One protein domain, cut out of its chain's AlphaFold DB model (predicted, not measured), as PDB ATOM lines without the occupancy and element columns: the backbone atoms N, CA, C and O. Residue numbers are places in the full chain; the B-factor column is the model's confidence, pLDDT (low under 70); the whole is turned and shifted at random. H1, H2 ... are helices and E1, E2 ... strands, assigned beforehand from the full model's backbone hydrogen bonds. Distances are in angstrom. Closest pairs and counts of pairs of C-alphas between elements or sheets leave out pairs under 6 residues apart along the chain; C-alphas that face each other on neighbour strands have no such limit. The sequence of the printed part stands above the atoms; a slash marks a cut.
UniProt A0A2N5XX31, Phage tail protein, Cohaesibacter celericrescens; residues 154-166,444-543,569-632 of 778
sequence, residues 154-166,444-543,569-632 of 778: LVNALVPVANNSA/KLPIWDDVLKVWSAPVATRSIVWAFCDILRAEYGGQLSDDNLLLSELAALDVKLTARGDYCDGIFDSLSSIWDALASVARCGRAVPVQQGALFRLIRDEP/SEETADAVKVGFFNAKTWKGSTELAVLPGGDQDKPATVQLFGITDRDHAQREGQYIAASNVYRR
ATOM      1  N   LEU A 154      -7.008 -50.456   8.877       53.94
ATOM      2  CA  LEU A 154      -7.754 -50.867   7.678       53.94
ATOM      3  C   LEU A 154      -7.086 -50.413   6.375       53.94
ATOM      4  O   LEU A 154      -6.755 -49.241   6.221       53.94
ATOM      5  N   VAL A 155      -7.010 -51.322   5.401       61.16
ATOM      6  CA  VAL A 155      -6.504 -51.078   4.044       61.16
ATOM      7  C   VAL A 155      -7.638 -51.195   3.021       61.16
ATOM      8  O   VAL A 155      -8.171 -52.272   2.774       61.16
ATOM      9  N   ASN A 156      -8.006 -50.083   2.384       62.56
ATOM     10  CA  ASN A 156      -8.908 -50.077   1.228       62.56
ATOM     11  C   ASN A 156      -8.443 -49.021   0.223       62.56
ATOM     12  O   ASN A 156      -8.800 -47.854   0.335       62.56
ATOM     13  N   ALA A 157      -7.609 -49.423  -0.733       63.31
ATOM     14  CA  ALA A 157      -6.951 -48.488  -1.645       63.31
ATOM     15  C   ALA A 157      -7.817 -48.060  -2.845       63.31
ATOM     16  O   ALA A 157      -7.623 -46.966  -3.373       63.31
ATOM     17  N   LEU A 158      -8.766 -48.905  -3.272       68.19
ATOM     18  CA  LEU A 158      -9.619 -48.642  -4.442       68.19
ATOM     19  C   LEU A 158     -10.882 -47.844  -4.118       68.19
ATOM     20  O   LEU A 158     -11.438 -47.201  -4.998       68.19
ATOM     21  N   VAL A 159     -11.355 -47.887  -2.871       72.12
ATOM     22  CA  VAL A 159     -12.463 -47.049  -2.390       72.12
ATOM     23  C   VAL A 159     -12.089 -46.536  -0.991       72.12
ATOM     24  O   VAL A 159     -12.623 -47.018   0.018       72.12
ATOM     25  N   PRO A 160     -11.127 -45.597  -0.896       63.91
ATOM     26  CA  PRO A 160     -10.548 -45.166   0.375       63.91
ATOM     27  C   PRO A 160     -11.618 -44.676   1.330       63.91
ATOM     28  O   PRO A 160     -12.545 -43.982   0.919       63.91
ATOM     29  N   VAL A 161     -11.520 -45.064   2.605       51.75
ATOM     30  CA  VAL A 161     -12.444 -44.612   3.649       51.75
ATOM     31  C   VAL A 161     -12.340 -43.102   3.800       51.75
ATOM     32  O   VAL A 161     -11.317 -42.600   4.249       51.75
ATOM     33  N   ALA A 162     -13.387 -42.376   3.394       45.47
ATOM     34  CA  ALA A 162     -13.472 -40.951   3.664       45.47
ATOM     35  C   ALA A 162     -13.425 -40.770   5.182       45.47
ATOM     36  O   ALA A 162     -14.165 -41.435   5.917       45.47
ATOM     37  N   ASN A 163     -12.547 -39.886   5.650       37.31
ATOM     38  CA  ASN A 163     -12.526 -39.473   7.042       37.31
ATOM     39  C   ASN A 163     -13.781 -38.641   7.312       37.31
ATOM     40  O   ASN A 163     -13.745 -37.420   7.379       37.31
ATOM     41  N   ASN A 164     -14.897 -39.327   7.543       35.88
ATOM     42  CA  ASN A 164     -16.055 -38.742   8.206       35.88
ATOM     43  C   ASN A 164     -15.758 -38.468   9.693       35.88
ATOM     44  O   ASN A 164     -16.614 -37.956  10.409       35.88
ATOM     45  N   SER A 165     -14.523 -38.717  10.149       28.83
ATOM     46  CA  SER A 165     -13.903 -38.068  11.303       28.83
ATOM     47  C   SER A 165     -13.631 -36.587  11.026       28.83
ATOM     48  O   SER A 165     -12.566 -36.046  11.311       28.83
ATOM     49  N   ALA A 166     -14.670 -35.882  10.597       30.52
ATOM     50  CA  ALA A 166     -14.869 -34.545  11.081       30.52
ATOM     51  C   ALA A 166     -15.204 -34.666  12.581       30.52
ATOM     52  O   ALA A 166     -16.347 -34.525  13.008       30.52
ATOM     53  N   LYS A 444     -36.373 -35.245  -5.791       97.00
ATOM     54  CA  LYS A 444     -36.654 -35.371  -7.227       97.00
ATOM     55  C   LYS A 444     -35.475 -34.841  -8.036       97.00
ATOM     56  O   LYS A 444     -35.070 -33.705  -7.823       97.00
ATOM     57  N   LEU A 445     -34.949 -35.650  -8.953       96.81
ATOM     58  CA  LEU A 445     -33.882 -35.256  -9.878       96.81
ATOM     59  C   LEU A 445     -34.263 -35.622 -11.312       96.81
ATOM     60  O   LEU A 445     -34.982 -36.607 -11.517       96.81
ATOM     61  N   PRO A 446     -33.796 -34.860 -12.310       96.25
ATOM     62  CA  PRO A 446     -33.881 -35.285 -13.697       96.25
ATOM     63  C   PRO A 446     -33.004 -36.526 -13.923       96.25
ATOM     64  O   PRO A 446     -31.900 -36.627 -13.388       96.25
ATOM     65  N   ILE A 447     -33.490 -37.461 -14.737       95.69
ATOM     66  CA  ILE A 447     -32.795 -38.699 -15.106       95.69
ATOM     67  C   ILE A 447     -32.402 -38.607 -16.578       95.69
ATOM     68  O   ILE A 447     -33.205 -38.166 -17.403       95.69
ATOM     69  N   TRP A 448     -31.172 -38.989 -16.912       96.00
ATOM     70  CA  TRP A 448     -30.708 -38.995 -18.298       96.00
ATOM     71  C   TRP A 448     -31.241 -40.219 -19.044       96.00
ATOM     72  O   TRP A 448     -31.014 -41.354 -18.624       96.00
ATOM     73  N   ASP A 449     -31.915 -39.991 -20.169       93.56
ATOM     74  CA  ASP A 449     -32.280 -41.046 -21.111       93.56
ATOM     75  C   ASP A 449     -31.169 -41.197 -22.156       93.56
ATOM     76  O   ASP A 449     -30.972 -40.329 -23.012       93.56
ATOM     77  N   ASP A 450     -30.438 -42.312 -22.095       91.69
ATOM     78  CA  ASP A 450     -29.303 -42.535 -22.989       91.69
ATOM     79  C   ASP A 450     -29.704 -42.821 -24.445       91.69
ATOM     80  O   ASP A 450     -28.894 -42.633 -25.353       91.69
ATOM     81  N   VAL A 451     -30.951 -43.227 -24.697       91.88
ATOM     82  CA  VAL A 451     -31.465 -43.480 -26.051       91.88
ATOM     83  C   VAL A 451     -31.906 -42.172 -26.698       91.88
ATOM     84  O   VAL A 451     -31.562 -41.901 -27.848       91.88
ATOM     85  N   LEU A 452     -32.653 -41.352 -25.958       93.44
ATOM     86  CA  LEU A 452     -33.195 -40.083 -26.444       93.44
ATOM     87  C   LEU A 452     -32.210 -38.913 -26.306       93.44
ATOM     88  O   LEU A 452     -32.434 -37.870 -26.916       93.44
ATOM     89  N   LYS A 453     -31.126 -39.087 -25.537       92.44
ATOM     90  CA  LYS A 453     -30.113 -38.067 -25.221       92.44
ATOM     91  C   LYS A 453     -30.731 -36.792 -24.633       92.44
ATOM     92  O   LYS A 453     -30.378 -35.678 -25.016       92.44
ATOM     93  N   VAL A 454     -31.679 -36.968 -23.715       95.06
ATOM     94  CA  VAL A 454     -32.382 -35.876 -23.026       95.06
ATOM     95  C   VAL A 454     -32.555 -36.184 -21.544       95.06
ATOM     96  O   VAL A 454     -32.647 -37.339 -21.134       95.06
ATOM     97  N   TRP A 455     -32.646 -35.128 -20.738       96.31
ATOM     98  CA  TRP A 455     -33.037 -35.224 -19.336       96.31
ATOM     99  C   TRP A 455     -34.557 -35.301 -19.197       96.31
ATOM    100  O   TRP A 455     -35.290 -34.549 -19.841       96.31
ATOM    101  N   SER A 456     -35.037 -36.178 -18.320       96.44
ATOM    102  CA  SER A 456     -36.444 -36.221 -17.928       96.44
ATOM    103  C   SER A 456     -36.836 -34.996 -17.092       96.44
ATOM    104  O   SER A 456     -35.986 -34.304 -16.526       96.44
ATOM    105  N   ALA A 457     -38.143 -34.785 -16.911       95.00
ATOM    106  CA  ALA A 457     -38.625 -33.974 -15.793       95.00
ATOM    107  C   ALA A 457     -38.128 -34.565 -14.452       95.00
ATOM    108  O   ALA A 457     -37.850 -35.768 -14.400       95.00
ATOM    109  N   PRO A 458     -38.017 -33.773 -13.370       95.12
ATOM    110  CA  PRO A 458     -37.594 -34.285 -12.071       95.12
ATOM    111  C   PRO A 458     -38.485 -35.428 -11.564       95.12
ATOM    112  O   PRO A 458     -39.698 -35.274 -11.410       95.12
ATOM    113  N   VAL A 459     -37.878 -36.578 -11.261       96.38
ATOM    114  CA  VAL A 459     -38.554 -37.768 -10.717       96.38
ATOM    115  C   VAL A 459     -37.945 -38.127  -9.367       96.38
ATOM    116  O   VAL A 459     -36.740 -37.982  -9.166       96.38
ATOM    117  N   ALA A 460     -38.774 -38.594  -8.429       97.00
ATOM    118  CA  ALA A 460     -38.310 -39.055  -7.124       97.00
ATOM    119  C   ALA A 460     -37.300 -40.200  -7.300       97.00
ATOM    120  O   ALA A 460     -37.624 -41.242  -7.870       97.00
ATOM    121  N   THR A 461     -36.068 -40.005  -6.827       96.81
ATOM    122  CA  THR A 461     -34.975 -40.959  -7.041       96.81
ATOM    123  C   THR A 461     -34.060 -41.069  -5.828       96.81
ATOM    124  O   THR A 461     -33.925 -40.148  -5.023       96.81
ATOM    125  N   ARG A 462     -33.428 -42.238  -5.699       96.75
ATOM    126  CA  ARG A 462     -32.378 -42.540  -4.711       96.75
ATOM    127  C   ARG A 462     -31.057 -42.921  -5.390       96.75
ATOM    128  O   ARG A 462     -30.161 -43.457  -4.745       96.75
ATOM    129  N   SER A 463     -30.953 -42.676  -6.698       97.06
ATOM    130  CA  SER A 463     -29.777 -43.018  -7.496       97.06
ATOM    131  C   SER A 463     -28.536 -42.247  -7.047       97.06
ATOM    132  O   SER A 463     -28.564 -41.031  -6.855       97.06
ATOM    133  N   ILE A 464     -27.430 -42.983  -6.954       97.12
ATOM    134  CA  ILE A 464     -26.085 -42.456  -6.709       97.12
ATOM    135  C   ILE A 464     -25.611 -41.622  -7.906       97.12
ATOM    136  O   ILE A 464     -25.023 -40.557  -7.729       97.12
ATOM    137  N   VAL A 465     -25.881 -42.094  -9.126       97.38
ATOM    138  CA  VAL A 465     -25.415 -41.459 -10.365       97.38
ATOM    139  C   VAL A 465     -26.123 -40.133 -10.593       97.38
ATOM    140  O   VAL A 465     -25.471 -39.134 -10.880       97.38
ATOM    141  N   TRP A 466     -27.443 -40.083 -10.417       97.00
ATOM    142  CA  TRP A 466     -28.185 -38.842 -10.653       97.00
ATOM    143  C   TRP A 466     -27.900 -37.794  -9.578       97.00
ATOM    144  O   TRP A 466     -27.799 -36.616  -9.907       97.00
ATOM    145  N   ALA A 467     -27.649 -38.213  -8.332       96.94
ATOM    146  CA  ALA A 467     -27.116 -37.325  -7.297       96.94
ATOM    147  C   ALA A 467     -25.723 -36.780  -7.669       96.94
ATOM    148  O   ALA A 467     -25.474 -35.586  -7.530       96.94
ATOM    149  N   PHE A 468     -24.830 -37.623  -8.199       96.75
ATOM    150  CA  PHE A 468     -23.519 -37.197  -8.702       96.75
ATOM    151  C   PHE A 468     -23.638 -36.170  -9.843       96.75
ATOM    152  O   PHE A 468     -22.959 -35.144  -9.817       96.75
ATOM    153  N   CYS A 469     -24.528 -36.402 -10.813       96.88
ATOM    154  CA  CYS A 469     -24.781 -35.455 -11.900       96.88
ATOM    155  C   CYS A 469     -25.346 -34.122 -11.391       96.88
ATOM    156  O   CYS A 469     -24.934 -33.072 -11.875       96.88
ATOM    157  N   ASP A 470     -26.265 -34.150 -10.424       96.38
ATOM    158  CA  ASP A 470     -26.849 -32.941  -9.837       96.38
ATOM    159  C   ASP A 470     -25.793 -32.086  -9.123       96.38
ATOM    160  O   ASP A 470     -25.702 -30.896  -9.400       96.38
ATOM    161  N   ILE A 471     -24.911 -32.690  -8.314       95.44
ATOM    162  CA  ILE A 471     -23.806 -31.970  -7.647       95.44
ATOM    163  C   ILE A 471     -22.925 -31.226  -8.663       95.44
ATOM    164  O   ILE A 471     -22.485 -30.106  -8.400       95.44
ATOM    165  N   LEU A 472     -22.650 -31.830  -9.822       96.00
ATOM    166  CA  LEU A 472     -21.819 -31.210 -10.857       96.00
ATOM    167  C   LEU A 472     -22.550 -30.102 -11.627       96.00
ATOM    168  O   LEU A 472     -21.916 -29.116 -11.995       96.00
ATOM    169  N   ARG A 473     -23.856 -30.253 -11.870       95.56
ATOM    170  CA  ARG A 473     -24.653 -29.366 -12.740       95.56
ATOM    171  C   ARG A 473     -25.332 -28.216 -11.995       95.56
ATOM    172  O   ARG A 473     -25.607 -27.183 -12.594       95.56
ATOM    173  N   ALA A 474     -25.649 -28.400 -10.717       92.88
ATOM    174  CA  ALA A 474     -26.451 -27.456  -9.950       92.88
ATOM    175  C   ALA A 474     -25.750 -26.106  -9.739       92.88
ATOM    176  O   ALA A 474     -24.526 -26.033  -9.611       92.88
ATOM    177  N   GLU A 475     -26.553 -25.045  -9.609       89.56
ATOM    178  CA  GLU A 475     -26.085 -23.684  -9.312       89.56
ATOM    179  C   GLU A 475     -25.327 -23.607  -7.976       89.56
ATOM    180  O   GLU A 475     -24.318 -22.918  -7.869       89.56
ATOM    181  N   TYR A 476     -25.765 -24.373  -6.975       86.31
ATOM    182  CA  TYR A 476     -25.102 -24.496  -5.673       86.31
ATOM    183  C   TYR A 476     -23.891 -25.448  -5.676       86.31
ATOM    184  O   TYR A 476     -23.306 -25.697  -4.622       86.31
ATOM    185  N   GLY A 477     -23.567 -26.044  -6.824       89.75
ATOM    186  CA  GLY A 477     -22.543 -27.071  -6.984       89.75
ATOM    187  C   GLY A 477     -21.465 -26.658  -7.983       89.75
ATOM    188  O   GLY A 477     -20.894 -25.576  -7.888       89.75
ATOM    189  N   GLY A 478     -21.154 -27.552  -8.925       90.81
ATOM    190  CA  GLY A 478     -20.081 -27.349  -9.905       90.81
ATOM    191  C   GLY A 478     -20.407 -26.414 -11.070       90.81
ATOM    192  O   GLY A 478     -19.472 -25.966 -11.730       90.81
ATOM    193  N   GLN A 479     -21.689 -26.123 -11.331       94.88
ATOM    194  CA  GLN A 479     -22.146 -25.332 -12.485       94.88
ATOM    195  C   GLN A 479     -21.565 -25.795 -13.835       94.88
ATOM    196  O   GLN A 479     -21.319 -24.993 -14.738       94.88
ATOM    197  N   LEU A 480     -21.315 -27.097 -13.976       94.81
ATOM    198  CA  LEU A 480     -20.749 -27.676 -15.189       94.81
ATOM    199  C   LEU A 480     -21.837 -27.975 -16.219       94.81
ATOM    200  O   LEU A 480     -22.973 -28.309 -15.870       94.81
ATOM    201  N   SER A 481     -21.469 -27.894 -17.498       94.88
ATOM    202  CA  SER A 481     -22.350 -28.308 -18.585       94.88
ATOM    203  C   SER A 481     -22.350 -29.828 -18.738       94.88
ATOM    204  O   SER A 481     -21.452 -30.531 -18.268       94.88
ATOM    205  N   ASP A 482     -23.345 -30.343 -19.455       94.38
ATOM    206  CA  ASP A 482     -23.461 -31.771 -19.754       94.38
ATOM    207  C   ASP A 482     -22.240 -32.318 -20.528       94.38
ATOM    208  O   ASP A 482     -21.906 -33.491 -20.385       94.38
ATOM    209  N   ASP A 483     -21.512 -31.464 -21.264       93.44
ATOM    210  CA  ASP A 483     -20.287 -31.827 -21.997       93.44
ATOM    211  C   ASP A 483     -19.131 -32.237 -21.072       93.44
ATOM    212  O   ASP A 483     -18.191 -32.906 -21.501       93.44
ATOM    213  N   ASN A 484     -19.186 -31.849 -19.795       94.81
ATOM    214  CA  ASN A 484     -18.212 -32.256 -18.791       94.81
ATOM    215  C   ASN A 484     -18.519 -33.637 -18.192       94.81
ATOM    216  O   ASN A 484     -17.737 -34.123 -17.378       94.81
ATOM    217  N   LEU A 485     -19.636 -34.281 -18.542       94.69
ATOM    218  CA  LEU A 485     -20.077 -35.536 -17.938       94.69
ATOM    219  C   LEU A 485     -20.073 -36.670 -18.970       94.69
ATOM    220  O   LEU A 485     -20.653 -36.561 -20.048       94.69
ATOM    221  N   LEU A 486     -19.500 -37.825 -18.613       93.81
ATOM    222  CA  LEU A 486     -19.615 -39.042 -19.432       93.81
ATOM    223  C   LEU A 486     -20.982 -39.718 -19.231       93.81
ATOM    224  O   LEU A 486     -21.081 -40.806 -18.667       93.81
ATOM    225  N   LEU A 487     -22.049 -39.065 -19.702       94.62
ATOM    226  CA  LEU A 487     -23.444 -39.448 -19.437       94.62
ATOM    227  C   LEU A 487     -23.789 -40.884 -19.855       94.62
ATOM    228  O   LEU A 487     -24.499 -41.564 -19.122       94.62
ATOM    229  N   SER A 488     -23.246 -41.376 -20.973       94.00
ATOM    230  CA  SER A 488     -23.500 -42.758 -21.419       94.00
ATOM    231  C   SER A 488     -22.871 -43.796 -20.470       94.00
ATOM    232  O   SER A 488     -23.498 -44.804 -20.148       94.00
ATOM    233  N   GLU A 489     -21.652 -43.543 -19.966       93.25
ATOM    234  CA  GLU A 489     -21.004 -44.413 -18.964       93.25
ATOM    235  C   GLU A 489     -21.747 -44.360 -17.624       93.25
ATOM    236  O   GLU A 489     -21.972 -45.389 -16.985       93.25
ATOM    237  N   LEU A 490     -22.160 -43.158 -17.219       95.75
ATOM    238  CA  LEU A 490     -22.907 -42.919 -15.988       95.75
ATOM    239  C   LEU A 490     -24.274 -43.619 -16.019       95.75
ATOM    240  O   LEU A 490     -24.620 -44.313 -15.064       95.75
ATOM    241  N   ALA A 491     -25.015 -43.531 -17.126       96.00
ATOM    242  CA  ALA A 491     -26.292 -44.224 -17.298       96.00
ATOM    243  C   ALA A 491     -26.138 -45.753 -17.236       96.00
ATOM    244  O   ALA A 491     -26.922 -46.432 -16.573       96.00
ATOM    245  N   ALA A 492     -25.094 -46.308 -17.864       95.06
ATOM    246  CA  ALA A 492     -24.800 -47.738 -17.774       95.06
ATOM    247  C   ALA A 492     -24.460 -48.172 -16.335       95.06
ATOM    248  O   ALA A 492     -24.869 -49.251 -15.894       95.06
ATOM    249  N   LEU A 493     -23.740 -47.331 -15.586       95.50
ATOM    250  CA  LEU A 493     -23.441 -47.577 -14.177       95.50
ATOM    251  C   LEU A 493     -24.698 -47.510 -13.296       95.50
ATOM    252  O   LEU A 493     -24.841 -48.340 -12.395       95.50
ATOM    253  N   ASP A 494     -25.623 -46.586 -13.562       96.50
ATOM    254  CA  ASP A 494     -26.876 -46.449 -12.807       96.50
ATOM    255  C   ASP A 494     -27.720 -47.728 -12.860       96.50
ATOM    256  O   ASP A 494     -28.207 -48.201 -11.829       96.50
ATOM    257  N   VAL A 495     -27.810 -48.357 -14.037       95.19
ATOM    258  CA  VAL A 495     -28.503 -49.645 -14.217       95.19
ATOM    259  C   VAL A 495     -27.876 -50.732 -13.339       95.19
ATOM    260  O   VAL A 495     -28.594 -51.475 -12.665       95.19
ATOM    261  N   LYS A 496     -26.539 -50.812 -13.296       94.56
ATOM    262  CA  LYS A 496     -25.818 -51.795 -12.469       94.56
ATOM    263  C   LYS A 496     -26.040 -51.561 -10.972       94.56
ATOM    264  O   LYS A 496     -26.308 -52.514 -10.240       94.56
ATOM    265  N   LEU A 497     -25.921 -50.315 -10.512       95.06
ATOM    266  CA  LEU A 497     -26.107 -49.955  -9.103       95.06
ATOM    267  C   LEU A 497     -27.551 -50.207  -8.658       95.06
ATOM    268  O   LEU A 497     -27.778 -50.837  -7.623       95.06
ATOM    269  N   THR A 498     -28.521 -49.834  -9.493       94.69
ATOM    270  CA  THR A 498     -29.945 -50.087  -9.245       94.69
ATOM    271  C   THR A 498     -30.243 -51.584  -9.155       94.69
ATOM    272  O   THR A 498     -30.925 -52.014  -8.226       94.69
ATOM    273  N   ALA A 499     -29.681 -52.408 -10.050       94.19
ATOM    274  CA  ALA A 499     -29.858 -53.863 -10.018       94.19
ATOM    275  C   ALA A 499     -29.301 -54.515  -8.736       94.19
ATOM    276  O   ALA A 499     -29.830 -55.524  -8.275       94.19
ATOM    277  N   ARG A 500     -28.260 -53.926  -8.135       91.75
ATOM    278  CA  ARG A 500     -27.694 -54.357  -6.843       91.75
ATOM    279  C   ARG A 500     -28.465 -53.836  -5.624       91.75
ATOM    280  O   ARG A 500     -28.206 -54.280  -4.500       91.75
ATOM    281  N   GLY A 501     -29.380 -52.888  -5.829       93.25
ATOM    282  CA  GLY A 501     -30.039 -52.145  -4.760       93.25
ATOM    283  C   GLY A 501     -29.111 -51.159  -4.046       93.25
ATOM    284  O   GLY A 501     -29.344 -50.870  -2.876       93.25
ATOM    285  N   ASP A 502     -28.051 -50.685  -4.710       94.81
ATOM    286  CA  ASP A 502     -27.165 -49.635  -4.195       94.81
ATOM    287  C   ASP A 502     -27.830 -48.260  -4.410       94.81
ATOM    288  O   ASP A 502     -28.265 -47.934  -5.516       94.81
ATOM    289  N   TYR A 503     -27.914 -47.439  -3.362       95.50
ATOM    290  CA  TYR A 503     -28.539 -46.110  -3.404       95.50
ATOM    291  C   TYR A 503     -27.830 -45.118  -2.464       95.50
ATOM    292  O   TYR A 503     -27.020 -45.528  -1.635       95.50
ATOM    293  N   CYS A 504     -28.140 -43.819  -2.572       95.38
ATOM    294  CA  CYS A 504     -27.631 -42.780  -1.666       95.38
ATOM    295  C   CYS A 504     -28.773 -41.947  -1.066       95.38
ATOM    296  O   CYS A 504     -29.435 -41.182  -1.764       95.38
ATOM    297  N   ASP A 505     -28.945 -42.057   0.249       94.94
ATOM    298  CA  ASP A 505     -29.851 -41.274   1.085       94.94
ATOM    299  C   ASP A 505     -29.041 -40.414   2.066       94.94
ATOM    300  O   ASP A 505     -28.735 -40.830   3.186       94.94
ATOM    301  N   GLY A 506     -28.665 -39.213   1.648       91.25
ATOM    302  CA  GLY A 506     -27.795 -38.338   2.428       91.25
ATOM    303  C   GLY A 506     -28.309 -36.910   2.457       91.25
ATOM    304  O   GLY A 506     -28.817 -36.410   1.458       91.25
ATOM    305  N   ILE A 507     -28.158 -36.245   3.600       90.75
ATOM    306  CA  ILE A 507     -28.383 -34.801   3.737       90.75
ATOM    307  C   ILE A 507     -27.034 -34.113   3.915       90.75
ATOM    308  O   ILE A 507     -26.290 -34.459   4.833       90.75
ATOM    309  N   PHE A 508     -26.758 -33.142   3.050       90.00
ATOM    310  CA  PHE A 508     -25.636 -32.216   3.132       90.00
ATOM    311  C   PHE A 508     -26.118 -30.921   3.790       90.00
ATOM    312  O   PHE A 508     -26.874 -30.162   3.192       90.00
ATOM    313  N   ASP A 509     -25.715 -30.697   5.040       83.19
ATOM    314  CA  ASP A 509     -26.195 -29.610   5.907       83.19
ATOM    315  C   ASP A 509     -25.065 -28.761   6.516       83.19
ATOM    316  O   ASP A 509     -25.295 -27.969   7.435       83.19
ATOM    317  N   SER A 510     -23.849 -28.934   5.998       82.31
ATOM    318  CA  SER A 510     -22.654 -28.156   6.317       82.31
ATOM    319  C   SER A 510     -21.853 -27.883   5.047       82.31
ATOM    320  O   SER A 510     -21.932 -28.662   4.099       82.31
ATOM    321  N   LEU A 511     -21.039 -26.826   5.050       82.06
ATOM    322  CA  LEU A 511     -20.106 -26.544   3.957       82.06
ATOM    323  C   LEU A 511     -19.152 -27.732   3.739       82.06
ATOM    324  O   LEU A 511     -18.514 -28.206   4.679       82.06
ATOM    325  N   SER A 512     -19.048 -28.189   2.494       79.25
ATOM    326  CA  SER A 512     -18.111 -29.224   2.045       79.25
ATOM    327  C   SER A 512     -17.599 -28.885   0.649       79.25
ATOM    328  O   SER A 512     -18.278 -28.182  -0.100       79.25
ATOM    329  N   SER A 513     -16.427 -29.399   0.268       87.69
ATOM    330  CA  SER A 513     -15.974 -29.260  -1.117       87.69
ATOM    331  C   SER A 513     -16.846 -30.102  -2.058       87.69
ATOM    332  O   SER A 513     -17.421 -31.118  -1.655       87.69
ATOM    333  N   ILE A 514     -16.918 -29.703  -3.331       88.88
ATOM    334  CA  ILE A 514     -17.609 -30.486  -4.368       88.88
ATOM    335  C   ILE A 514     -17.028 -31.903  -4.420       88.88
ATOM    336  O   ILE A 514     -17.776 -32.875  -4.439       88.88
ATOM    337  N   TRP A 515     -15.700 -32.037  -4.375       86.38
ATOM    338  CA  TRP A 515     -15.039 -33.340  -4.445       86.38
ATOM    339  C   TRP A 515     -15.400 -34.251  -3.266       86.38
ATOM    340  O   TRP A 515     -15.680 -35.431  -3.477       86.38
ATOM    341  N   ASP A 516     -15.477 -33.710  -2.046       85.62
ATOM    342  CA  ASP A 516     -15.888 -34.482  -0.865       85.62
ATOM    343  C   ASP A 516     -17.343 -34.949  -0.973       85.62
ATOM    344  O   ASP A 516     -17.660 -36.088  -0.613       85.62
ATOM    345  N   ALA A 517     -18.229 -34.103  -1.510       88.69
ATOM    346  CA  ALA A 517     -19.621 -34.466  -1.756       88.69
ATOM    347  C   ALA A 517     -19.735 -35.584  -2.807       88.69
ATOM    348  O   ALA A 517     -20.408 -36.588  -2.561       88.69
ATOM    349  N   LEU A 518     -19.015 -35.472  -3.933       90.94
ATOM    350  CA  LEU A 518     -18.974 -36.505  -4.975       90.94
ATOM    351  C   LEU A 518     -18.423 -37.827  -4.431       90.94
ATOM    352  O   LEU A 518     -19.011 -38.881  -4.671       90.94
ATOM    353  N   ALA A 519     -17.324 -37.784  -3.673       89.19
ATOM    354  CA  ALA A 519     -16.717 -38.968  -3.074       89.19
ATOM    355  C   ALA A 519     -17.656 -39.638  -2.060       89.19
ATOM    356  O   ALA A 519     -17.763 -40.865  -2.035       89.19
ATOM    357  N   SER A 520     -18.379 -38.845  -1.264       87.19
ATOM    358  CA  SER A 520     -19.349 -39.343  -0.283       87.19
ATOM    359  C   SER A 520     -20.532 -40.051  -0.946       87.19
ATOM    360  O   SER A 520     -20.921 -41.132  -0.505       87.19
ATOM    361  N   VAL A 521     -21.071 -39.482  -2.030       92.12
ATOM    362  CA  VAL A 521     -22.165 -40.094  -2.803       92.12
ATOM    363  C   VAL A 521     -21.682 -41.357  -3.524       92.12
ATOM    364  O   VAL A 521     -22.278 -42.420  -3.359       92.12
ATOM    365  N   ALA A 522     -20.569 -41.279  -4.261       91.75
ATOM    366  CA  ALA A 522     -20.019 -42.390  -5.044       91.75
ATOM    367  C   ALA A 522     -19.707 -43.632  -4.193       91.75
ATOM    368  O   ALA A 522     -19.971 -44.769  -4.601       91.75
ATOM    369  N   ARG A 523     -19.212 -43.414  -2.969       88.94
ATOM    370  CA  ARG A 523     -18.875 -44.475  -2.016       88.94
ATOM    371  C   ARG A 523     -20.037 -45.427  -1.741       88.94
ATOM    372  O   ARG A 523     -19.792 -46.617  -1.547       88.94
ATOM    373  N   CYS A 524     -21.277 -44.931  -1.745       91.50
ATOM    374  CA  CYS A 524     -22.467 -45.745  -1.483       91.50
ATOM    375  C   CYS A 524     -22.595 -46.940  -2.445       91.50
ATOM    376  O   CYS A 524     -23.245 -47.929  -2.116       91.50
ATOM    377  N   GLY A 525     -21.963 -46.863  -3.621       91.44
ATOM    378  CA  GLY A 525     -21.981 -47.895  -4.655       91.44
ATOM    379  C   GLY A 525     -20.606 -48.473  -4.984       91.44
ATOM    380  O   GLY A 525     -20.404 -48.870  -6.132       91.44
ATOM    381  N   ARG A 526     -19.654 -48.487  -4.035       90.88
ATOM    382  CA  ARG A 526     -18.247 -48.904  -4.263       90.88
ATOM    383  C   ARG A 526     -17.576 -48.156  -5.417       90.88
ATOM    384  O   ARG A 526     -16.761 -48.730  -6.139       90.88
ATOM    385  N   ALA A 527     -17.949 -46.896  -5.624       91.75
ATOM    386  CA  ALA A 527     -17.428 -46.080  -6.705       91.75
ATOM    387  C   ALA A 527     -16.598 -44.907  -6.188       91.75
ATOM    388  O   ALA A 527     -16.758 -44.450  -5.055       91.75
ATOM    389  N   VAL A 528     -15.717 -44.419  -7.055       89.06
ATOM    390  CA  VAL A 528     -14.867 -43.252  -6.832       89.06
ATOM    391  C   VAL A 528     -15.081 -42.265  -7.982       89.06
ATOM    392  O   VAL A 528     -15.120 -42.686  -9.146       89.06
ATOM    393  N   PRO A 529     -15.241 -40.961  -7.692       91.19
ATOM    394  CA  PRO A 529     -15.257 -39.936  -8.722       91.19
ATOM    395  C   PRO A 529     -13.863 -39.785  -9.329       91.19
ATOM    396  O   PRO A 529     -12.863 -39.718  -8.618       91.19
ATOM    397  N   VAL A 530     -13.795 -39.726 -10.653       87.31
ATOM    398  CA  VAL A 530     -12.546 -39.532 -11.387       87.31
ATOM    399  C   VAL A 530     -12.739 -38.401 -12.380       87.31
ATOM    400  O   VAL A 530     -13.701 -38.388 -13.149       87.31
ATOM    401  N   GLN A 531     -11.799 -37.462 -12.360       86.69
ATOM    402  CA  GLN A 531     -11.712 -36.389 -13.336       86.69
ATOM    403  C   GLN A 531     -10.576 -36.702 -14.311       86.69
ATOM    404  O   GLN A 531      -9.421 -36.844 -13.909       86.69
ATOM    405  N   GLN A 532     -10.905 -36.805 -15.596       80.06
ATOM    406  CA  GLN A 532      -9.953 -37.021 -16.678       80.06
ATOM    407  C   GLN A 532     -10.003 -35.817 -17.621       80.06
ATOM    408  O   GLN A 532     -10.888 -35.692 -18.468       80.06
ATOM    409  N   GLY A 533      -9.066 -34.885 -17.439       80.94
ATOM    410  CA  GLY A 533      -9.126 -33.582 -18.102       80.94
ATOM    411  C   GLY A 533     -10.354 -32.788 -17.642       80.94
ATOM    412  O   GLY A 533     -10.524 -32.538 -16.450       80.94
ATOM    413  N   ALA A 534     -11.212 -32.399 -18.584       84.44
ATOM    414  CA  ALA A 534     -12.463 -31.690 -18.298       84.44
ATOM    415  C   ALA A 534     -13.666 -32.627 -18.064       84.44
ATOM    416  O   ALA A 534     -14.768 -32.137 -17.820       84.44
ATOM    417  N   LEU A 535     -13.473 -33.946 -18.173       87.56
ATOM    418  CA  LEU A 535     -14.542 -34.942 -18.102       87.56
ATOM    419  C   LEU A 535     -14.600 -35.601 -16.724       87.56
ATOM    420  O   LEU A 535     -13.579 -36.028 -16.180       87.56
ATOM    421  N   PHE A 536     -15.811 -35.742 -16.201       91.88
ATOM    422  CA  PHE A 536     -16.121 -36.403 -14.943       91.88
ATOM    423  C   PHE A 536     -16.805 -37.744 -15.196       91.88
ATOM    424  O   PHE A 536     -17.733 -37.862 -16.002       91.88
ATOM    425  N   ARG A 537     -16.351 -38.762 -14.463       91.06
ATOM    426  CA  ARG A 537     -16.893 -40.122 -14.496       91.06
ATOM    427  C   ARG A 537     -16.866 -40.757 -13.113       91.06
ATOM    428  O   ARG A 537     -16.141 -40.318 -12.223       91.06
ATOM    429  N   LEU A 538     -17.646 -41.819 -12.957       91.81
ATOM    430  CA  LEU A 538     -17.628 -42.677 -11.780       91.81
ATOM    431  C   LEU A 538     -17.011 -44.016 -12.153       91.81
ATOM    432  O   LEU A 538     -17.446 -44.660 -13.106       91.81
ATOM    433  N   ILE A 539     -16.012 -44.440 -11.386       89.88
ATOM    434  CA  ILE A 539     -15.383 -45.746 -11.557       89.88
ATOM    435  C   ILE A 539     -15.732 -46.592 -10.348       89.88
ATOM    436  O   ILE A 539     -15.393 -46.244  -9.218       89.88
ATOM    437  N   ARG A 540     -16.440 -47.691 -10.593       92.69
ATOM    438  CA  ARG A 540     -16.816 -48.664  -9.575       92.69
ATOM    439  C   ARG A 540     -15.783 -49.782  -9.510       92.69
ATOM    440  O   ARG A 540     -15.354 -50.281 -10.545       92.69
ATOM    441  N   ASP A 541     -15.453 -50.218  -8.299       91.75
ATOM    442  CA  ASP A 541     -14.731 -51.471  -8.115       91.75
ATOM    443  C   ASP A 541     -15.678 -52.668  -8.321       91.75
ATOM    444  O   ASP A 541     -16.577 -52.949  -7.519       91.75
ATOM    445  N   GLU A 542     -15.515 -53.333  -9.460       90.69
ATOM    446  CA  GLU A 542     -16.247 -54.533  -9.866       90.69
ATOM    447  C   GLU A 542     -15.271 -55.580 -10.435       90.69
ATOM    448  O   GLU A 542     -14.195 -55.201 -10.916       90.69
ATOM    449  N   PRO A 543     -15.612 -56.884 -10.419       90.50
ATOM    450  CA  PRO A 543     -14.793 -57.913 -11.054       90.50
ATOM    451  C   PRO A 543     -14.522 -57.580 -12.521       90.50
ATOM    452  O   PRO A 543     -15.458 -57.405 -13.299       90.50
ATOM    453  N   SER A 569      -0.163 -56.553  11.227       80.00
ATOM    454  CA  SER A 569       0.386 -56.345  12.570       80.00
ATOM    455  C   SER A 569      -0.685 -56.611  13.629       80.00
ATOM    456  O   SER A 569      -1.856 -56.806  13.306       80.00
ATOM    457  N   GLU A 570      -0.323 -56.549  14.911       76.50
ATOM    458  CA  GLU A 570      -1.298 -56.636  16.007       76.50
ATOM    459  C   GLU A 570      -2.340 -55.501  15.994       76.50
ATOM    460  O   GLU A 570      -3.384 -55.626  16.634       76.50
ATOM    461  N   GLU A 571      -2.082 -54.408  15.278       75.38
ATOM    462  CA  GLU A 571      -2.995 -53.267  15.121       75.38
ATOM    463  C   GLU A 571      -3.949 -53.430  13.928       75.38
ATOM    464  O   GLU A 571      -4.890 -52.652  13.771       75.38
ATOM    465  N   THR A 572      -3.718 -54.432  13.073       77.56
ATOM    466  CA  THR A 572      -4.600 -54.733  11.945       77.56
ATOM    467  C   THR A 572      -5.976 -55.168  12.444       77.56
ATOM    468  O   THR A 572      -6.083 -56.067  13.275       77.56
ATOM    469  N   ALA A 573      -7.029 -54.564  11.896       82.31
ATOM    470  CA  ALA A 573      -8.398 -54.945  12.203       82.31
ATOM    471  C   ALA A 573      -8.788 -56.265  11.527       82.31
ATOM    472  O   ALA A 573      -8.473 -56.493  10.355       82.31
ATOM    473  N   ASP A 574      -9.519 -57.097  12.264       82.69
ATOM    474  CA  ASP A 574     -10.078 -58.381  11.819       82.69
ATOM    475  C   ASP A 574     -11.523 -58.250  11.300       82.69
ATOM    476  O   ASP A 574     -11.955 -59.004  10.427       82.69
ATOM    477  N   ALA A 575     -12.239 -57.227  11.765       85.94
ATOM    478  CA  ALA A 575     -13.606 -56.910  11.383       85.94
ATOM    479  C   ALA A 575     -13.806 -55.404  11.135       85.94
ATOM    480  O   ALA A 575     -13.007 -54.554  11.534       85.94
ATOM    481  N   VAL A 576     -14.917 -55.055  10.483       88.94
ATOM    482  CA  VAL A 576     -15.304 -53.665  10.212       88.94
ATOM    483  C   VAL A 576     -16.629 -53.368  10.899       88.94
ATOM    484  O   VAL A 576     -17.661 -53.948  10.575       88.94
ATOM    485  N   LYS A 577     -16.632 -52.419  11.832       88.12
ATOM    486  CA  LYS A 577     -17.849 -51.884  12.443       88.12
ATOM    487  C   LYS A 577     -18.345 -50.689  11.632       88.12
ATOM    488  O   LYS A 577     -17.789 -49.596  11.711       88.12
ATOM    489  N   VAL A 578     -19.401 -50.894  10.858       87.94
ATOM    490  CA  VAL A 578     -20.003 -49.890   9.981       87.94
ATOM    491  C   VAL A 578     -21.036 -49.071  10.745       87.94
ATOM    492  O   VAL A 578     -22.084 -49.589  11.118       87.94
ATOM    493  N   GLY A 579     -20.769 -47.787  10.953       86.00
ATOM    494  CA  GLY A 579     -21.766 -46.803  11.363       86.00
ATOM    495  C   GLY A 579     -22.553 -46.286  10.160       86.00
ATOM    496  O   GLY A 579     -21.966 -45.941   9.136       86.00
ATOM    497  N   PHE A 580     -23.879 -46.231  10.277       86.94
ATOM    498  CA  PHE A 580     -24.802 -45.784   9.226       86.94
ATOM    499  C   PHE A 580     -26.083 -45.201   9.852       86.94
ATOM    500  O   PHE A 580     -26.310 -45.334  11.059       86.94
ATOM    501  N   PHE A 581     -26.929 -44.533   9.064       87.88
ATOM    502  CA  PHE A 581     -28.156 -43.909   9.571       87.88
ATOM    503  C   PHE A 581     -29.391 -44.745   9.226       87.88
ATOM    504  O   PHE A 581     -29.811 -44.809   8.083       87.88
ATOM    505  N   ASN A 582     -30.010 -45.400  10.202       88.56
ATOM    506  CA  ASN A 582     -31.019 -46.418   9.919       88.56
ATOM    507  C   ASN A 582     -32.375 -45.808   9.505       88.56
ATOM    508  O   ASN A 582     -33.025 -45.139  10.308       88.56
ATOM    509  N   ALA A 583     -32.857 -46.110   8.293       90.19
ATOM    510  CA  ALA A 583     -34.129 -45.589   7.765       90.19
ATOM    511  C   ALA A 583     -35.396 -46.088   8.496       90.19
ATOM    512  O   ALA A 583     -36.477 -45.522   8.314       90.19
ATOM    513  N   LYS A 584     -35.304 -47.156   9.301       89.06
ATOM    514  CA  LYS A 584     -36.429 -47.682  10.098       89.06
ATOM    515  C   LYS A 584     -36.570 -46.946  11.427       89.06
ATOM    516  O   LYS A 584     -37.689 -46.682  11.862       89.06
ATOM    517  N   THR A 585     -35.450 -46.634  12.080       85.56
ATOM    518  CA  THR A 585     -35.429 -45.995  13.409       85.56
ATOM    519  C   THR A 585     -35.150 -44.497  13.358       85.56
ATOM    520  O   THR A 585     -35.397 -43.819  14.355       85.56
ATOM    521  N   TRP A 586     -34.661 -43.996  12.219       84.69
ATOM    522  CA  TRP A 586     -34.224 -42.616  12.004       84.69
ATOM    523  C   TRP A 586     -33.157 -42.167  13.009       84.69
ATOM    524  O   TRP A 586     -33.206 -41.066  13.557       84.69
ATOM    525  N   LYS A 587     -32.218 -43.072  13.299       85.00
ATOM    526  CA  LYS A 587     -31.106 -42.870  14.233       85.00
ATOM    527  C   LYS A 587     -29.845 -43.547  13.710       85.00
ATOM    528  O   LYS A 587     -29.923 -44.558  13.007       85.00
ATOM    529  N   GLY A 588     -28.689 -43.038  14.133       83.81
ATOM    530  CA  GLY A 588     -27.414 -43.725  13.944       83.81
ATOM    531  C   GLY A 588     -27.479 -45.151  14.499       83.81
ATOM    532  O   GLY A 588     -27.997 -45.382  15.591       83.81
ATOM    533  N   SER A 589     -27.009 -46.110  13.713       83.38
ATOM    534  CA  SER A 589     -26.899 -47.525  14.065       83.38
ATOM    535  C   SER A 589     -25.544 -48.043  13.602       83.38
ATOM    536  O   SER A 589     -24.877 -47.414  12.780       83.38
ATOM    537  N   THR A 590     -25.120 -49.180  14.144       88.50
ATOM    538  CA  THR A 590     -23.856 -49.806  13.755       88.50
ATOM    539  C   THR A 590     -24.074 -51.272  13.435       88.50
ATOM    540  O   THR A 590     -24.675 -51.966  14.252       88.50
ATOM    541  N   GLU A 591     -23.533 -51.742  12.317       89.75
ATOM    542  CA  GLU A 591     -23.444 -53.166  11.987       89.75
ATOM    543  C   GLU A 591     -21.999 -53.644  12.042       89.75
ATOM    544  O   GLU A 591     -21.073 -52.907  11.704       89.75
ATOM    545  N   LEU A 592     -21.805 -54.888  12.475       91.25
ATOM    546  CA  LEU A 592     -20.502 -55.536  12.463       91.25
ATOM    547  C   LEU A 592     -20.389 -56.413  11.214       91.25
ATOM    548  O   LEU A 592     -21.057 -57.442  11.090       91.25
ATOM    549  N   ALA A 593     -19.515 -56.008  10.303       90.12
ATOM    550  CA  ALA A 593     -19.191 -56.745   9.101       90.12
ATOM    551  C   ALA A 593     -17.919 -57.570   9.300       90.12
ATOM    552  O   ALA A 593     -16.848 -57.042   9.600       90.12
ATOM    553  N   VAL A 594     -18.059 -58.880   9.112       88.50
ATOM    554  CA  VAL A 594     -17.007 -59.876   9.327       88.50
ATOM    555  C   VAL A 594     -16.936 -60.754   8.089       88.50
ATOM    556  O   VAL A 594     -17.970 -61.071   7.486       88.50
ATOM    557  N   LEU A 595     -15.722 -61.133   7.698       87.06
ATOM    558  CA  LEU A 595     -15.526 -62.121   6.644       87.06
ATOM    559  C   LEU A 595     -15.900 -63.524   7.143       87.06
ATOM    560  O   LEU A 595     -15.738 -63.815   8.330       87.06
ATOM    561  N   PRO A 596     -16.381 -64.421   6.264       83.56
ATOM    562  CA  PRO A 596     -16.653 -65.802   6.645       83.56
ATOM    563  C   PRO A 596     -15.419 -66.467   7.276       83.56
ATOM    564  O   PRO A 596     -14.375 -66.572   6.637       83.56
ATOM    565  N   GLY A 597     -15.547 -66.913   8.529       80.31
ATOM    566  CA  GLY A 597     -14.458 -67.546   9.284       80.31
ATOM    567  C   GLY A 597     -13.423 -66.588   9.888       80.31
ATOM    568  O   GLY A 597     -12.420 -67.074  10.398       80.31
ATOM    569  N   GLY A 598     -13.641 -65.268   9.830       79.75
ATOM    570  CA  GLY A 598     -12.773 -64.268  10.463       79.75
ATOM    571  C   GLY A 598     -13.097 -64.012  11.939       79.75
ATOM    572  O   GLY A 598     -14.245 -64.179  12.369       79.75
ATOM    573  N   ASP A 599     -12.083 -63.573  12.688       81.62
ATOM    574  CA  ASP A 599     -12.196 -63.150  14.088       81.62
ATOM    575  C   ASP A 599     -12.910 -61.787  14.222       81.62
ATOM    576  O   ASP A 599     -13.135 -61.074  13.239       81.62
ATOM    577  N   GLN A 600     -13.336 -61.444  15.441       87.12
ATOM    578  CA  GLN A 600     -14.120 -60.231  15.743       87.12
ATOM    579  C   GLN A 600     -13.560 -59.452  16.941       87.12
ATOM    580  O   GLN A 600     -14.280 -58.680  17.581       87.12
ATOM    581  N   ASP A 601     -12.297 -59.682  17.277       84.38
ATOM    582  CA  ASP A 601     -11.668 -59.191  18.497       84.38
ATOM    583  C   ASP A 601     -11.243 -57.721  18.372       84.38
ATOM    584  O   ASP A 601     -11.224 -56.993  19.369       84.38
ATOM    585  N   LYS A 602     -10.924 -57.256  17.155       84.38
ATOM    586  CA  LYS A 602     -10.394 -55.909  16.876       84.38
ATOM    587  C   LYS A 602     -11.128 -55.214  15.720       84.38
ATOM    588  O   LYS A 602     -10.520 -54.892  14.695       84.38
ATOM    589  N   PRO A 603     -12.424 -54.891  15.878       85.31
ATOM    590  CA  PRO A 603     -13.177 -54.234  14.824       85.31
ATOM    591  C   PRO A 603     -12.760 -52.769  14.639       85.31
ATOM    592  O   PRO A 603     -12.845 -51.958  15.566       85.31
ATOM    593  N   ALA A 604     -12.411 -52.385  13.412       83.56
ATOM    594  CA  ALA A 604     -12.202 -50.984  13.059       83.56
ATOM    595  C   ALA A 604     -13.525 -50.303  12.695       83.56
ATOM    596  O   ALA A 604     -14.342 -50.844  11.952       83.56
ATOM    597  N   THR A 605     -13.745 -49.094  13.217       81.56
ATOM    598  CA  THR A 605     -14.997 -48.358  13.001       81.56
ATOM    599  C   THR A 605     -14.916 -47.481  11.755       81.56
ATOM    600  O   THR A 605     -14.003 -46.673  11.618       81.56
ATOM    601  N   VAL A 606     -15.905 -47.609  10.870       82.00
ATOM    602  CA  VAL A 606     -16.038 -46.830   9.634       82.00
ATOM    603  C   VAL A 606     -17.438 -46.235   9.562       82.00
ATOM    604  O   VAL A 606     -18.415 -46.953   9.734       82.00
ATOM    605  N   GLN A 607     -17.556 -44.940   9.262       82.94
ATOM    606  CA  GLN A 607     -18.851 -44.292   9.049       82.94
ATOM    607  C   GLN A 607     -19.169 -44.207   7.553       82.94
ATOM    608  O   GLN A 607     -18.458 -43.537   6.802       82.94
ATOM    609  N   LEU A 608     -20.264 -44.838   7.127       84.12
ATOM    610  CA  LEU A 608     -20.772 -44.759   5.760       84.12
ATOM    611  C   LEU A 608     -21.915 -43.742   5.698       84.12
ATOM    612  O   LEU A 608     -22.991 -43.945   6.258       84.12
ATOM    613  N   PHE A 609     -21.646 -42.614   5.044       87.62
ATOM    614  CA  PHE A 609     -22.655 -41.615   4.699       87.62
ATOM    615  C   PHE A 609     -23.547 -42.139   3.565       87.62
ATOM    616  O   PHE A 609     -23.088 -42.942   2.759       87.62
ATOM    617  N   GLY A 610     -24.809 -41.708   3.506       88.94
ATOM    618  CA  GLY A 610     -25.731 -42.043   2.414       88.94
ATOM    619  C   GLY A 610     -26.352 -43.446   2.475       88.94
ATOM    620  O   GLY A 610     -27.392 -43.683   1.865       88.94
ATOM    621  N   ILE A 611     -25.773 -44.380   3.231       91.19
ATOM    622  CA  ILE A 611     -26.322 -45.730   3.399       91.19
ATOM    623  C   ILE A 611     -27.285 -45.747   4.583       91.19
ATOM    624  O   ILE A 611     -26.922 -45.378   5.703       91.19
ATOM    625  N   THR A 612     -28.514 -46.205   4.337       91.94
ATOM    626  CA  THR A 612     -29.570 -46.222   5.362       91.94
ATOM    627  C   THR A 612     -30.168 -47.588   5.665       91.94
ATOM    628  O   THR A 612     -30.842 -47.748   6.690       91.94
ATOM    629  N   ASP A 613     -29.923 -48.576   4.807       93.56
ATOM    630  CA  ASP A 613     -30.358 -49.951   5.014       93.56
ATOM    631  C   ASP A 613     -29.249 -50.802   5.638       93.56
ATOM    632  O   ASP A 613     -28.057 -50.611   5.388       93.56
ATOM    633  N   ARG A 614     -29.678 -51.748   6.475       93.12
ATOM    634  CA  ARG A 614     -28.796 -52.636   7.228       93.12
ATOM    635  C   ARG A 614     -28.038 -53.596   6.316       93.12
ATOM    636  O   ARG A 614     -26.840 -53.784   6.506       93.12
ATOM    637  N   ASP A 615     -28.725 -54.195   5.350       92.69
ATOM    638  CA  ASP A 615     -28.146 -55.226   4.489       92.69
ATOM    639  C   ASP A 615     -27.158 -54.584   3.507       92.69
ATOM    640  O   ASP A 615     -26.079 -55.123   3.256       92.69
ATOM    641  N   HIS A 616     -27.471 -53.369   3.039       93.00
ATOM    642  CA  HIS A 616     -26.535 -52.545   2.271       93.00
ATOM    643  C   HIS A 616     -25.281 -52.199   3.092       93.00
ATOM    644  O   HIS A 616     -24.168 -52.442   2.629       93.00
ATOM    645  N   ALA A 617     -25.433 -51.725   4.335       92.25
ATOM    646  CA  ALA A 617     -24.301 -51.427   5.220       92.25
ATOM    647  C   ALA A 617     -23.426 -52.662   5.504       92.25
ATOM    648  O   ALA A 617     -22.197 -52.565   5.477       92.25
ATOM    649  N   GLN A 618     -24.043 -53.828   5.723       92.31
ATOM    650  CA  GLN A 618     -23.340 -55.093   5.940       92.31
ATOM    651  C   GLN A 618     -22.503 -55.485   4.719       92.31
ATOM    652  O   GLN A 618     -21.314 -55.786   4.849       92.31
ATOM    653  N   ARG A 619     -23.107 -55.442   3.528       92.44
ATOM    654  CA  ARG A 619     -22.452 -55.782   2.262       92.44
ATOM    655  C   ARG A 619     -21.256 -54.870   1.969       92.44
ATOM    656  O   ARG A 619     -20.222 -55.343   1.495       92.44
ATOM    657  N   GLU A 620     -21.368 -53.576   2.257       91.50
ATOM    658  CA  GLU A 620     -20.258 -52.632   2.073       91.50
ATOM    659  C   GLU A 620     -19.165 -52.788   3.135       91.50
ATOM    660  O   GLU A 620     -17.977 -52.733   2.816       91.50
ATOM    661  N   GLY A 621     -19.535 -53.078   4.383       91.06
ATOM    662  CA  GLY A 621     -18.573 -53.413   5.430       91.06
ATOM    663  C   GLY A 621     -17.759 -54.667   5.110       91.06
ATOM    664  O   GLY A 621     -16.542 -54.672   5.293       91.06
ATOM    665  N   GLN A 622     -18.403 -55.709   4.573       91.38
ATOM    666  CA  GLN A 622     -17.726 -56.950   4.192       91.38
ATOM    667  C   GLN A 622     -16.765 -56.740   3.022       91.38
ATOM    668  O   GLN A 622     -15.691 -57.332   3.007       91.38
ATOM    669  N   TYR A 623     -17.109 -55.868   2.072       91.88
ATOM    670  CA  TYR A 623     -16.192 -55.456   1.010       91.88
ATOM    671  C   TYR A 623     -14.949 -54.738   1.565       91.88
ATOM    672  O   TYR A 623     -13.827 -55.073   1.189       91.88
ATOM    673  N   ILE A 624     -15.124 -53.805   2.509       89.31
ATOM    674  CA  ILE A 624     -13.996 -53.114   3.160       89.31
ATOM    675  C   ILE A 624     -13.117 -54.120   3.918       89.31
ATOM    676  O   ILE A 624     -11.893 -54.059   3.805       89.31
ATOM    677  N   ALA A 625     -13.723 -55.067   4.639       89.50
ATOM    678  CA  ALA A 625     -13.000 -56.133   5.327       89.50
ATOM    679  C   ALA A 625     -12.235 -57.033   4.337       89.50
ATOM    680  O   ALA A 625     -11.064 -57.335   4.558       89.50
ATOM    681  N   ALA A 626     -12.854 -57.407   3.213       90.56
ATOM    682  CA  ALA A 626     -12.226 -58.231   2.182       90.56
ATOM    683  C   ALA A 626     -11.036 -57.515   1.535       90.56
ATOM    684  O   ALA A 626      -9.965 -58.104   1.399       90.56
ATOM    685  N   SER A 627     -11.186 -56.230   1.200       88.69
ATOM    686  CA  SER A 627     -10.076 -55.416   0.699       88.69
ATOM    687  C   SER A 627      -8.954 -55.315   1.732       88.69
ATOM    688  O   SER A 627      -7.786 -55.416   1.362       88.69
ATOM    689  N   ASN A 628      -9.296 -55.174   3.016       87.00
ATOM    690  CA  ASN A 628      -8.312 -55.112   4.088       87.00
ATOM    691  C   ASN A 628      -7.500 -56.399   4.201       87.00
ATOM    692  O   ASN A 628      -6.337 -56.316   4.560       87.00
ATOM    693  N   VAL A 629      -8.064 -57.569   3.905       87.38
ATOM    694  CA  VAL A 629      -7.338 -58.847   3.985       87.38
ATOM    695  C   VAL A 629      -6.576 -59.152   2.697       87.38
ATOM    696  O   VAL A 629      -5.402 -59.512   2.756       87.38
ATOM    697  N   TYR A 630      -7.218 -59.001   1.538       90.31
ATOM    698  CA  TYR A 630      -6.702 -59.543   0.279       90.31
ATOM    699  C   TYR A 630      -5.899 -58.540  -0.568       90.31
ATOM    700  O   TYR A 630      -5.073 -58.960  -1.371       90.31
ATOM    701  N   ARG A 631      -6.069 -57.222  -0.384       89.50
ATOM    702  CA  ARG A 631      -5.409 -56.178  -1.202       89.50
ATOM    703  C   ARG A 631      -4.338 -55.413  -0.416       89.50
ATOM    704  O   ARG A 631      -4.490 -54.232  -0.111       89.50
ATOM    705  N   ARG A 632      -3.245 -56.108  -0.083       85.88
ATOM    706  CA  ARG A 632      -2.125 -55.592   0.741       85.88
ATOM    707  C   ARG A 632      -0.773 -55.503   0.033       85.88
ATOM    708  O   ARG A 632       0.225 -55.161   0.666       85.88
TER     709      ARG A 632
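This is residues 154 to 166, 444 to 543 and 569 to 632 of the 778 residues of the protein "Phage tail protein" of Cohaesibacter celericrescens (UniProt A0A2N5XX31). Two lobes sit side by side: one has H1 between H2 and H3, with the hairpin of E2 and E3 packed on H3 and H2, and the other is a small sheet of E4, E5 and E6 with H4 along one face. Residues 154 to 166, with no named element, begin beside the sheet lobe and from about residue 158 run on at its side toward the helical lobe, and residues 444 to 463 make a loop at the far end of the helical lobe. The 177 printed residues hold, in order, H1 H2 E1 H3 E2 E3 E4 E5 E6 H4; the mixed sheet has the order E5, E4, E6, and E2 with E3 is antiparallel. The class is mixed, helices and strands, with under half of the residues in named elements. The whole is compact, with a radius of gyration of the C-alphas of 16.8 A and spans of 52 by 36 by 31 A.

Residues 444 to 445 pair with 459 to 460, antiparallel. H1, residues 464 to 473, touches H2, residues 487 to 500, at Val 465 and Asp 494, their closest C-alphas, 5.7 A apart; this helical hairpin has a shallow tilt of 31 degrees, opposite ways. E1, residues 506 to 508, pairs with no named strand. H3, residues 514 to 523, touches H1 with a shallow tilt of 10 degrees, opposite ways; the closest C-alphas, of Phe 468 and Leu 518, are 5.9 A apart. H2 and H3 are apart. E2, residues 527 to 532, and E3, residues 535 to 540, form an antiparallel hairpin, with N 530 and O 537 at 2.9 A. The closest C-alphas of H3 and E2, of Ala 522 and Val 528, are 5.5 A apart; those of H2 and E3, of Leu 490 and Leu 538, 6.8 A. E4, residues 575 to 582, forms an antiparallel hairpin with E5, residues 587 to 593, with N 578 and O 591 at 2.8 A. E6, residues 603 to 607, is parallel to E4, with N 577 and O 604 at 2.8 A. H4, residues 614 to 630, is on this sheet, making two layers, a helix on one face of a sheet, at a height over the sheet of 8.6 A. It lies over E5 and E4, and only just not over E6, on which 2 of its 17 C-alphas fall; it runs along the strands, at 24 degrees to E4 on the local plane. The closest C-alphas of E5 and H4, of Ala 593 and Gly 621, are 5.0 A apart. In H1, H2, H3 and H4 every O i to N i+4 pair is within hydrogen-bond range.

H1 begins at C-alpha 464, (-26.085, -42.456, -6.709), and H4 ends at C-alpha 630, (-6.702, -59.543, 0.279). H4 is 24.2 A long, E4 20.4 A and H2 20.0 A.

The C-alphas farthest apart, of Leu 452 and Glu 570, are 55.6 A apart. Residues 167 to 443 and 544 to 568 are not printed, with C-alpha gaps of 28.5 A and 28.1 A. The link H1 to H2 is long. The mean pLDDT of the printed part is 87.4; residues 154 to 158 and 160 to 166 are under 70.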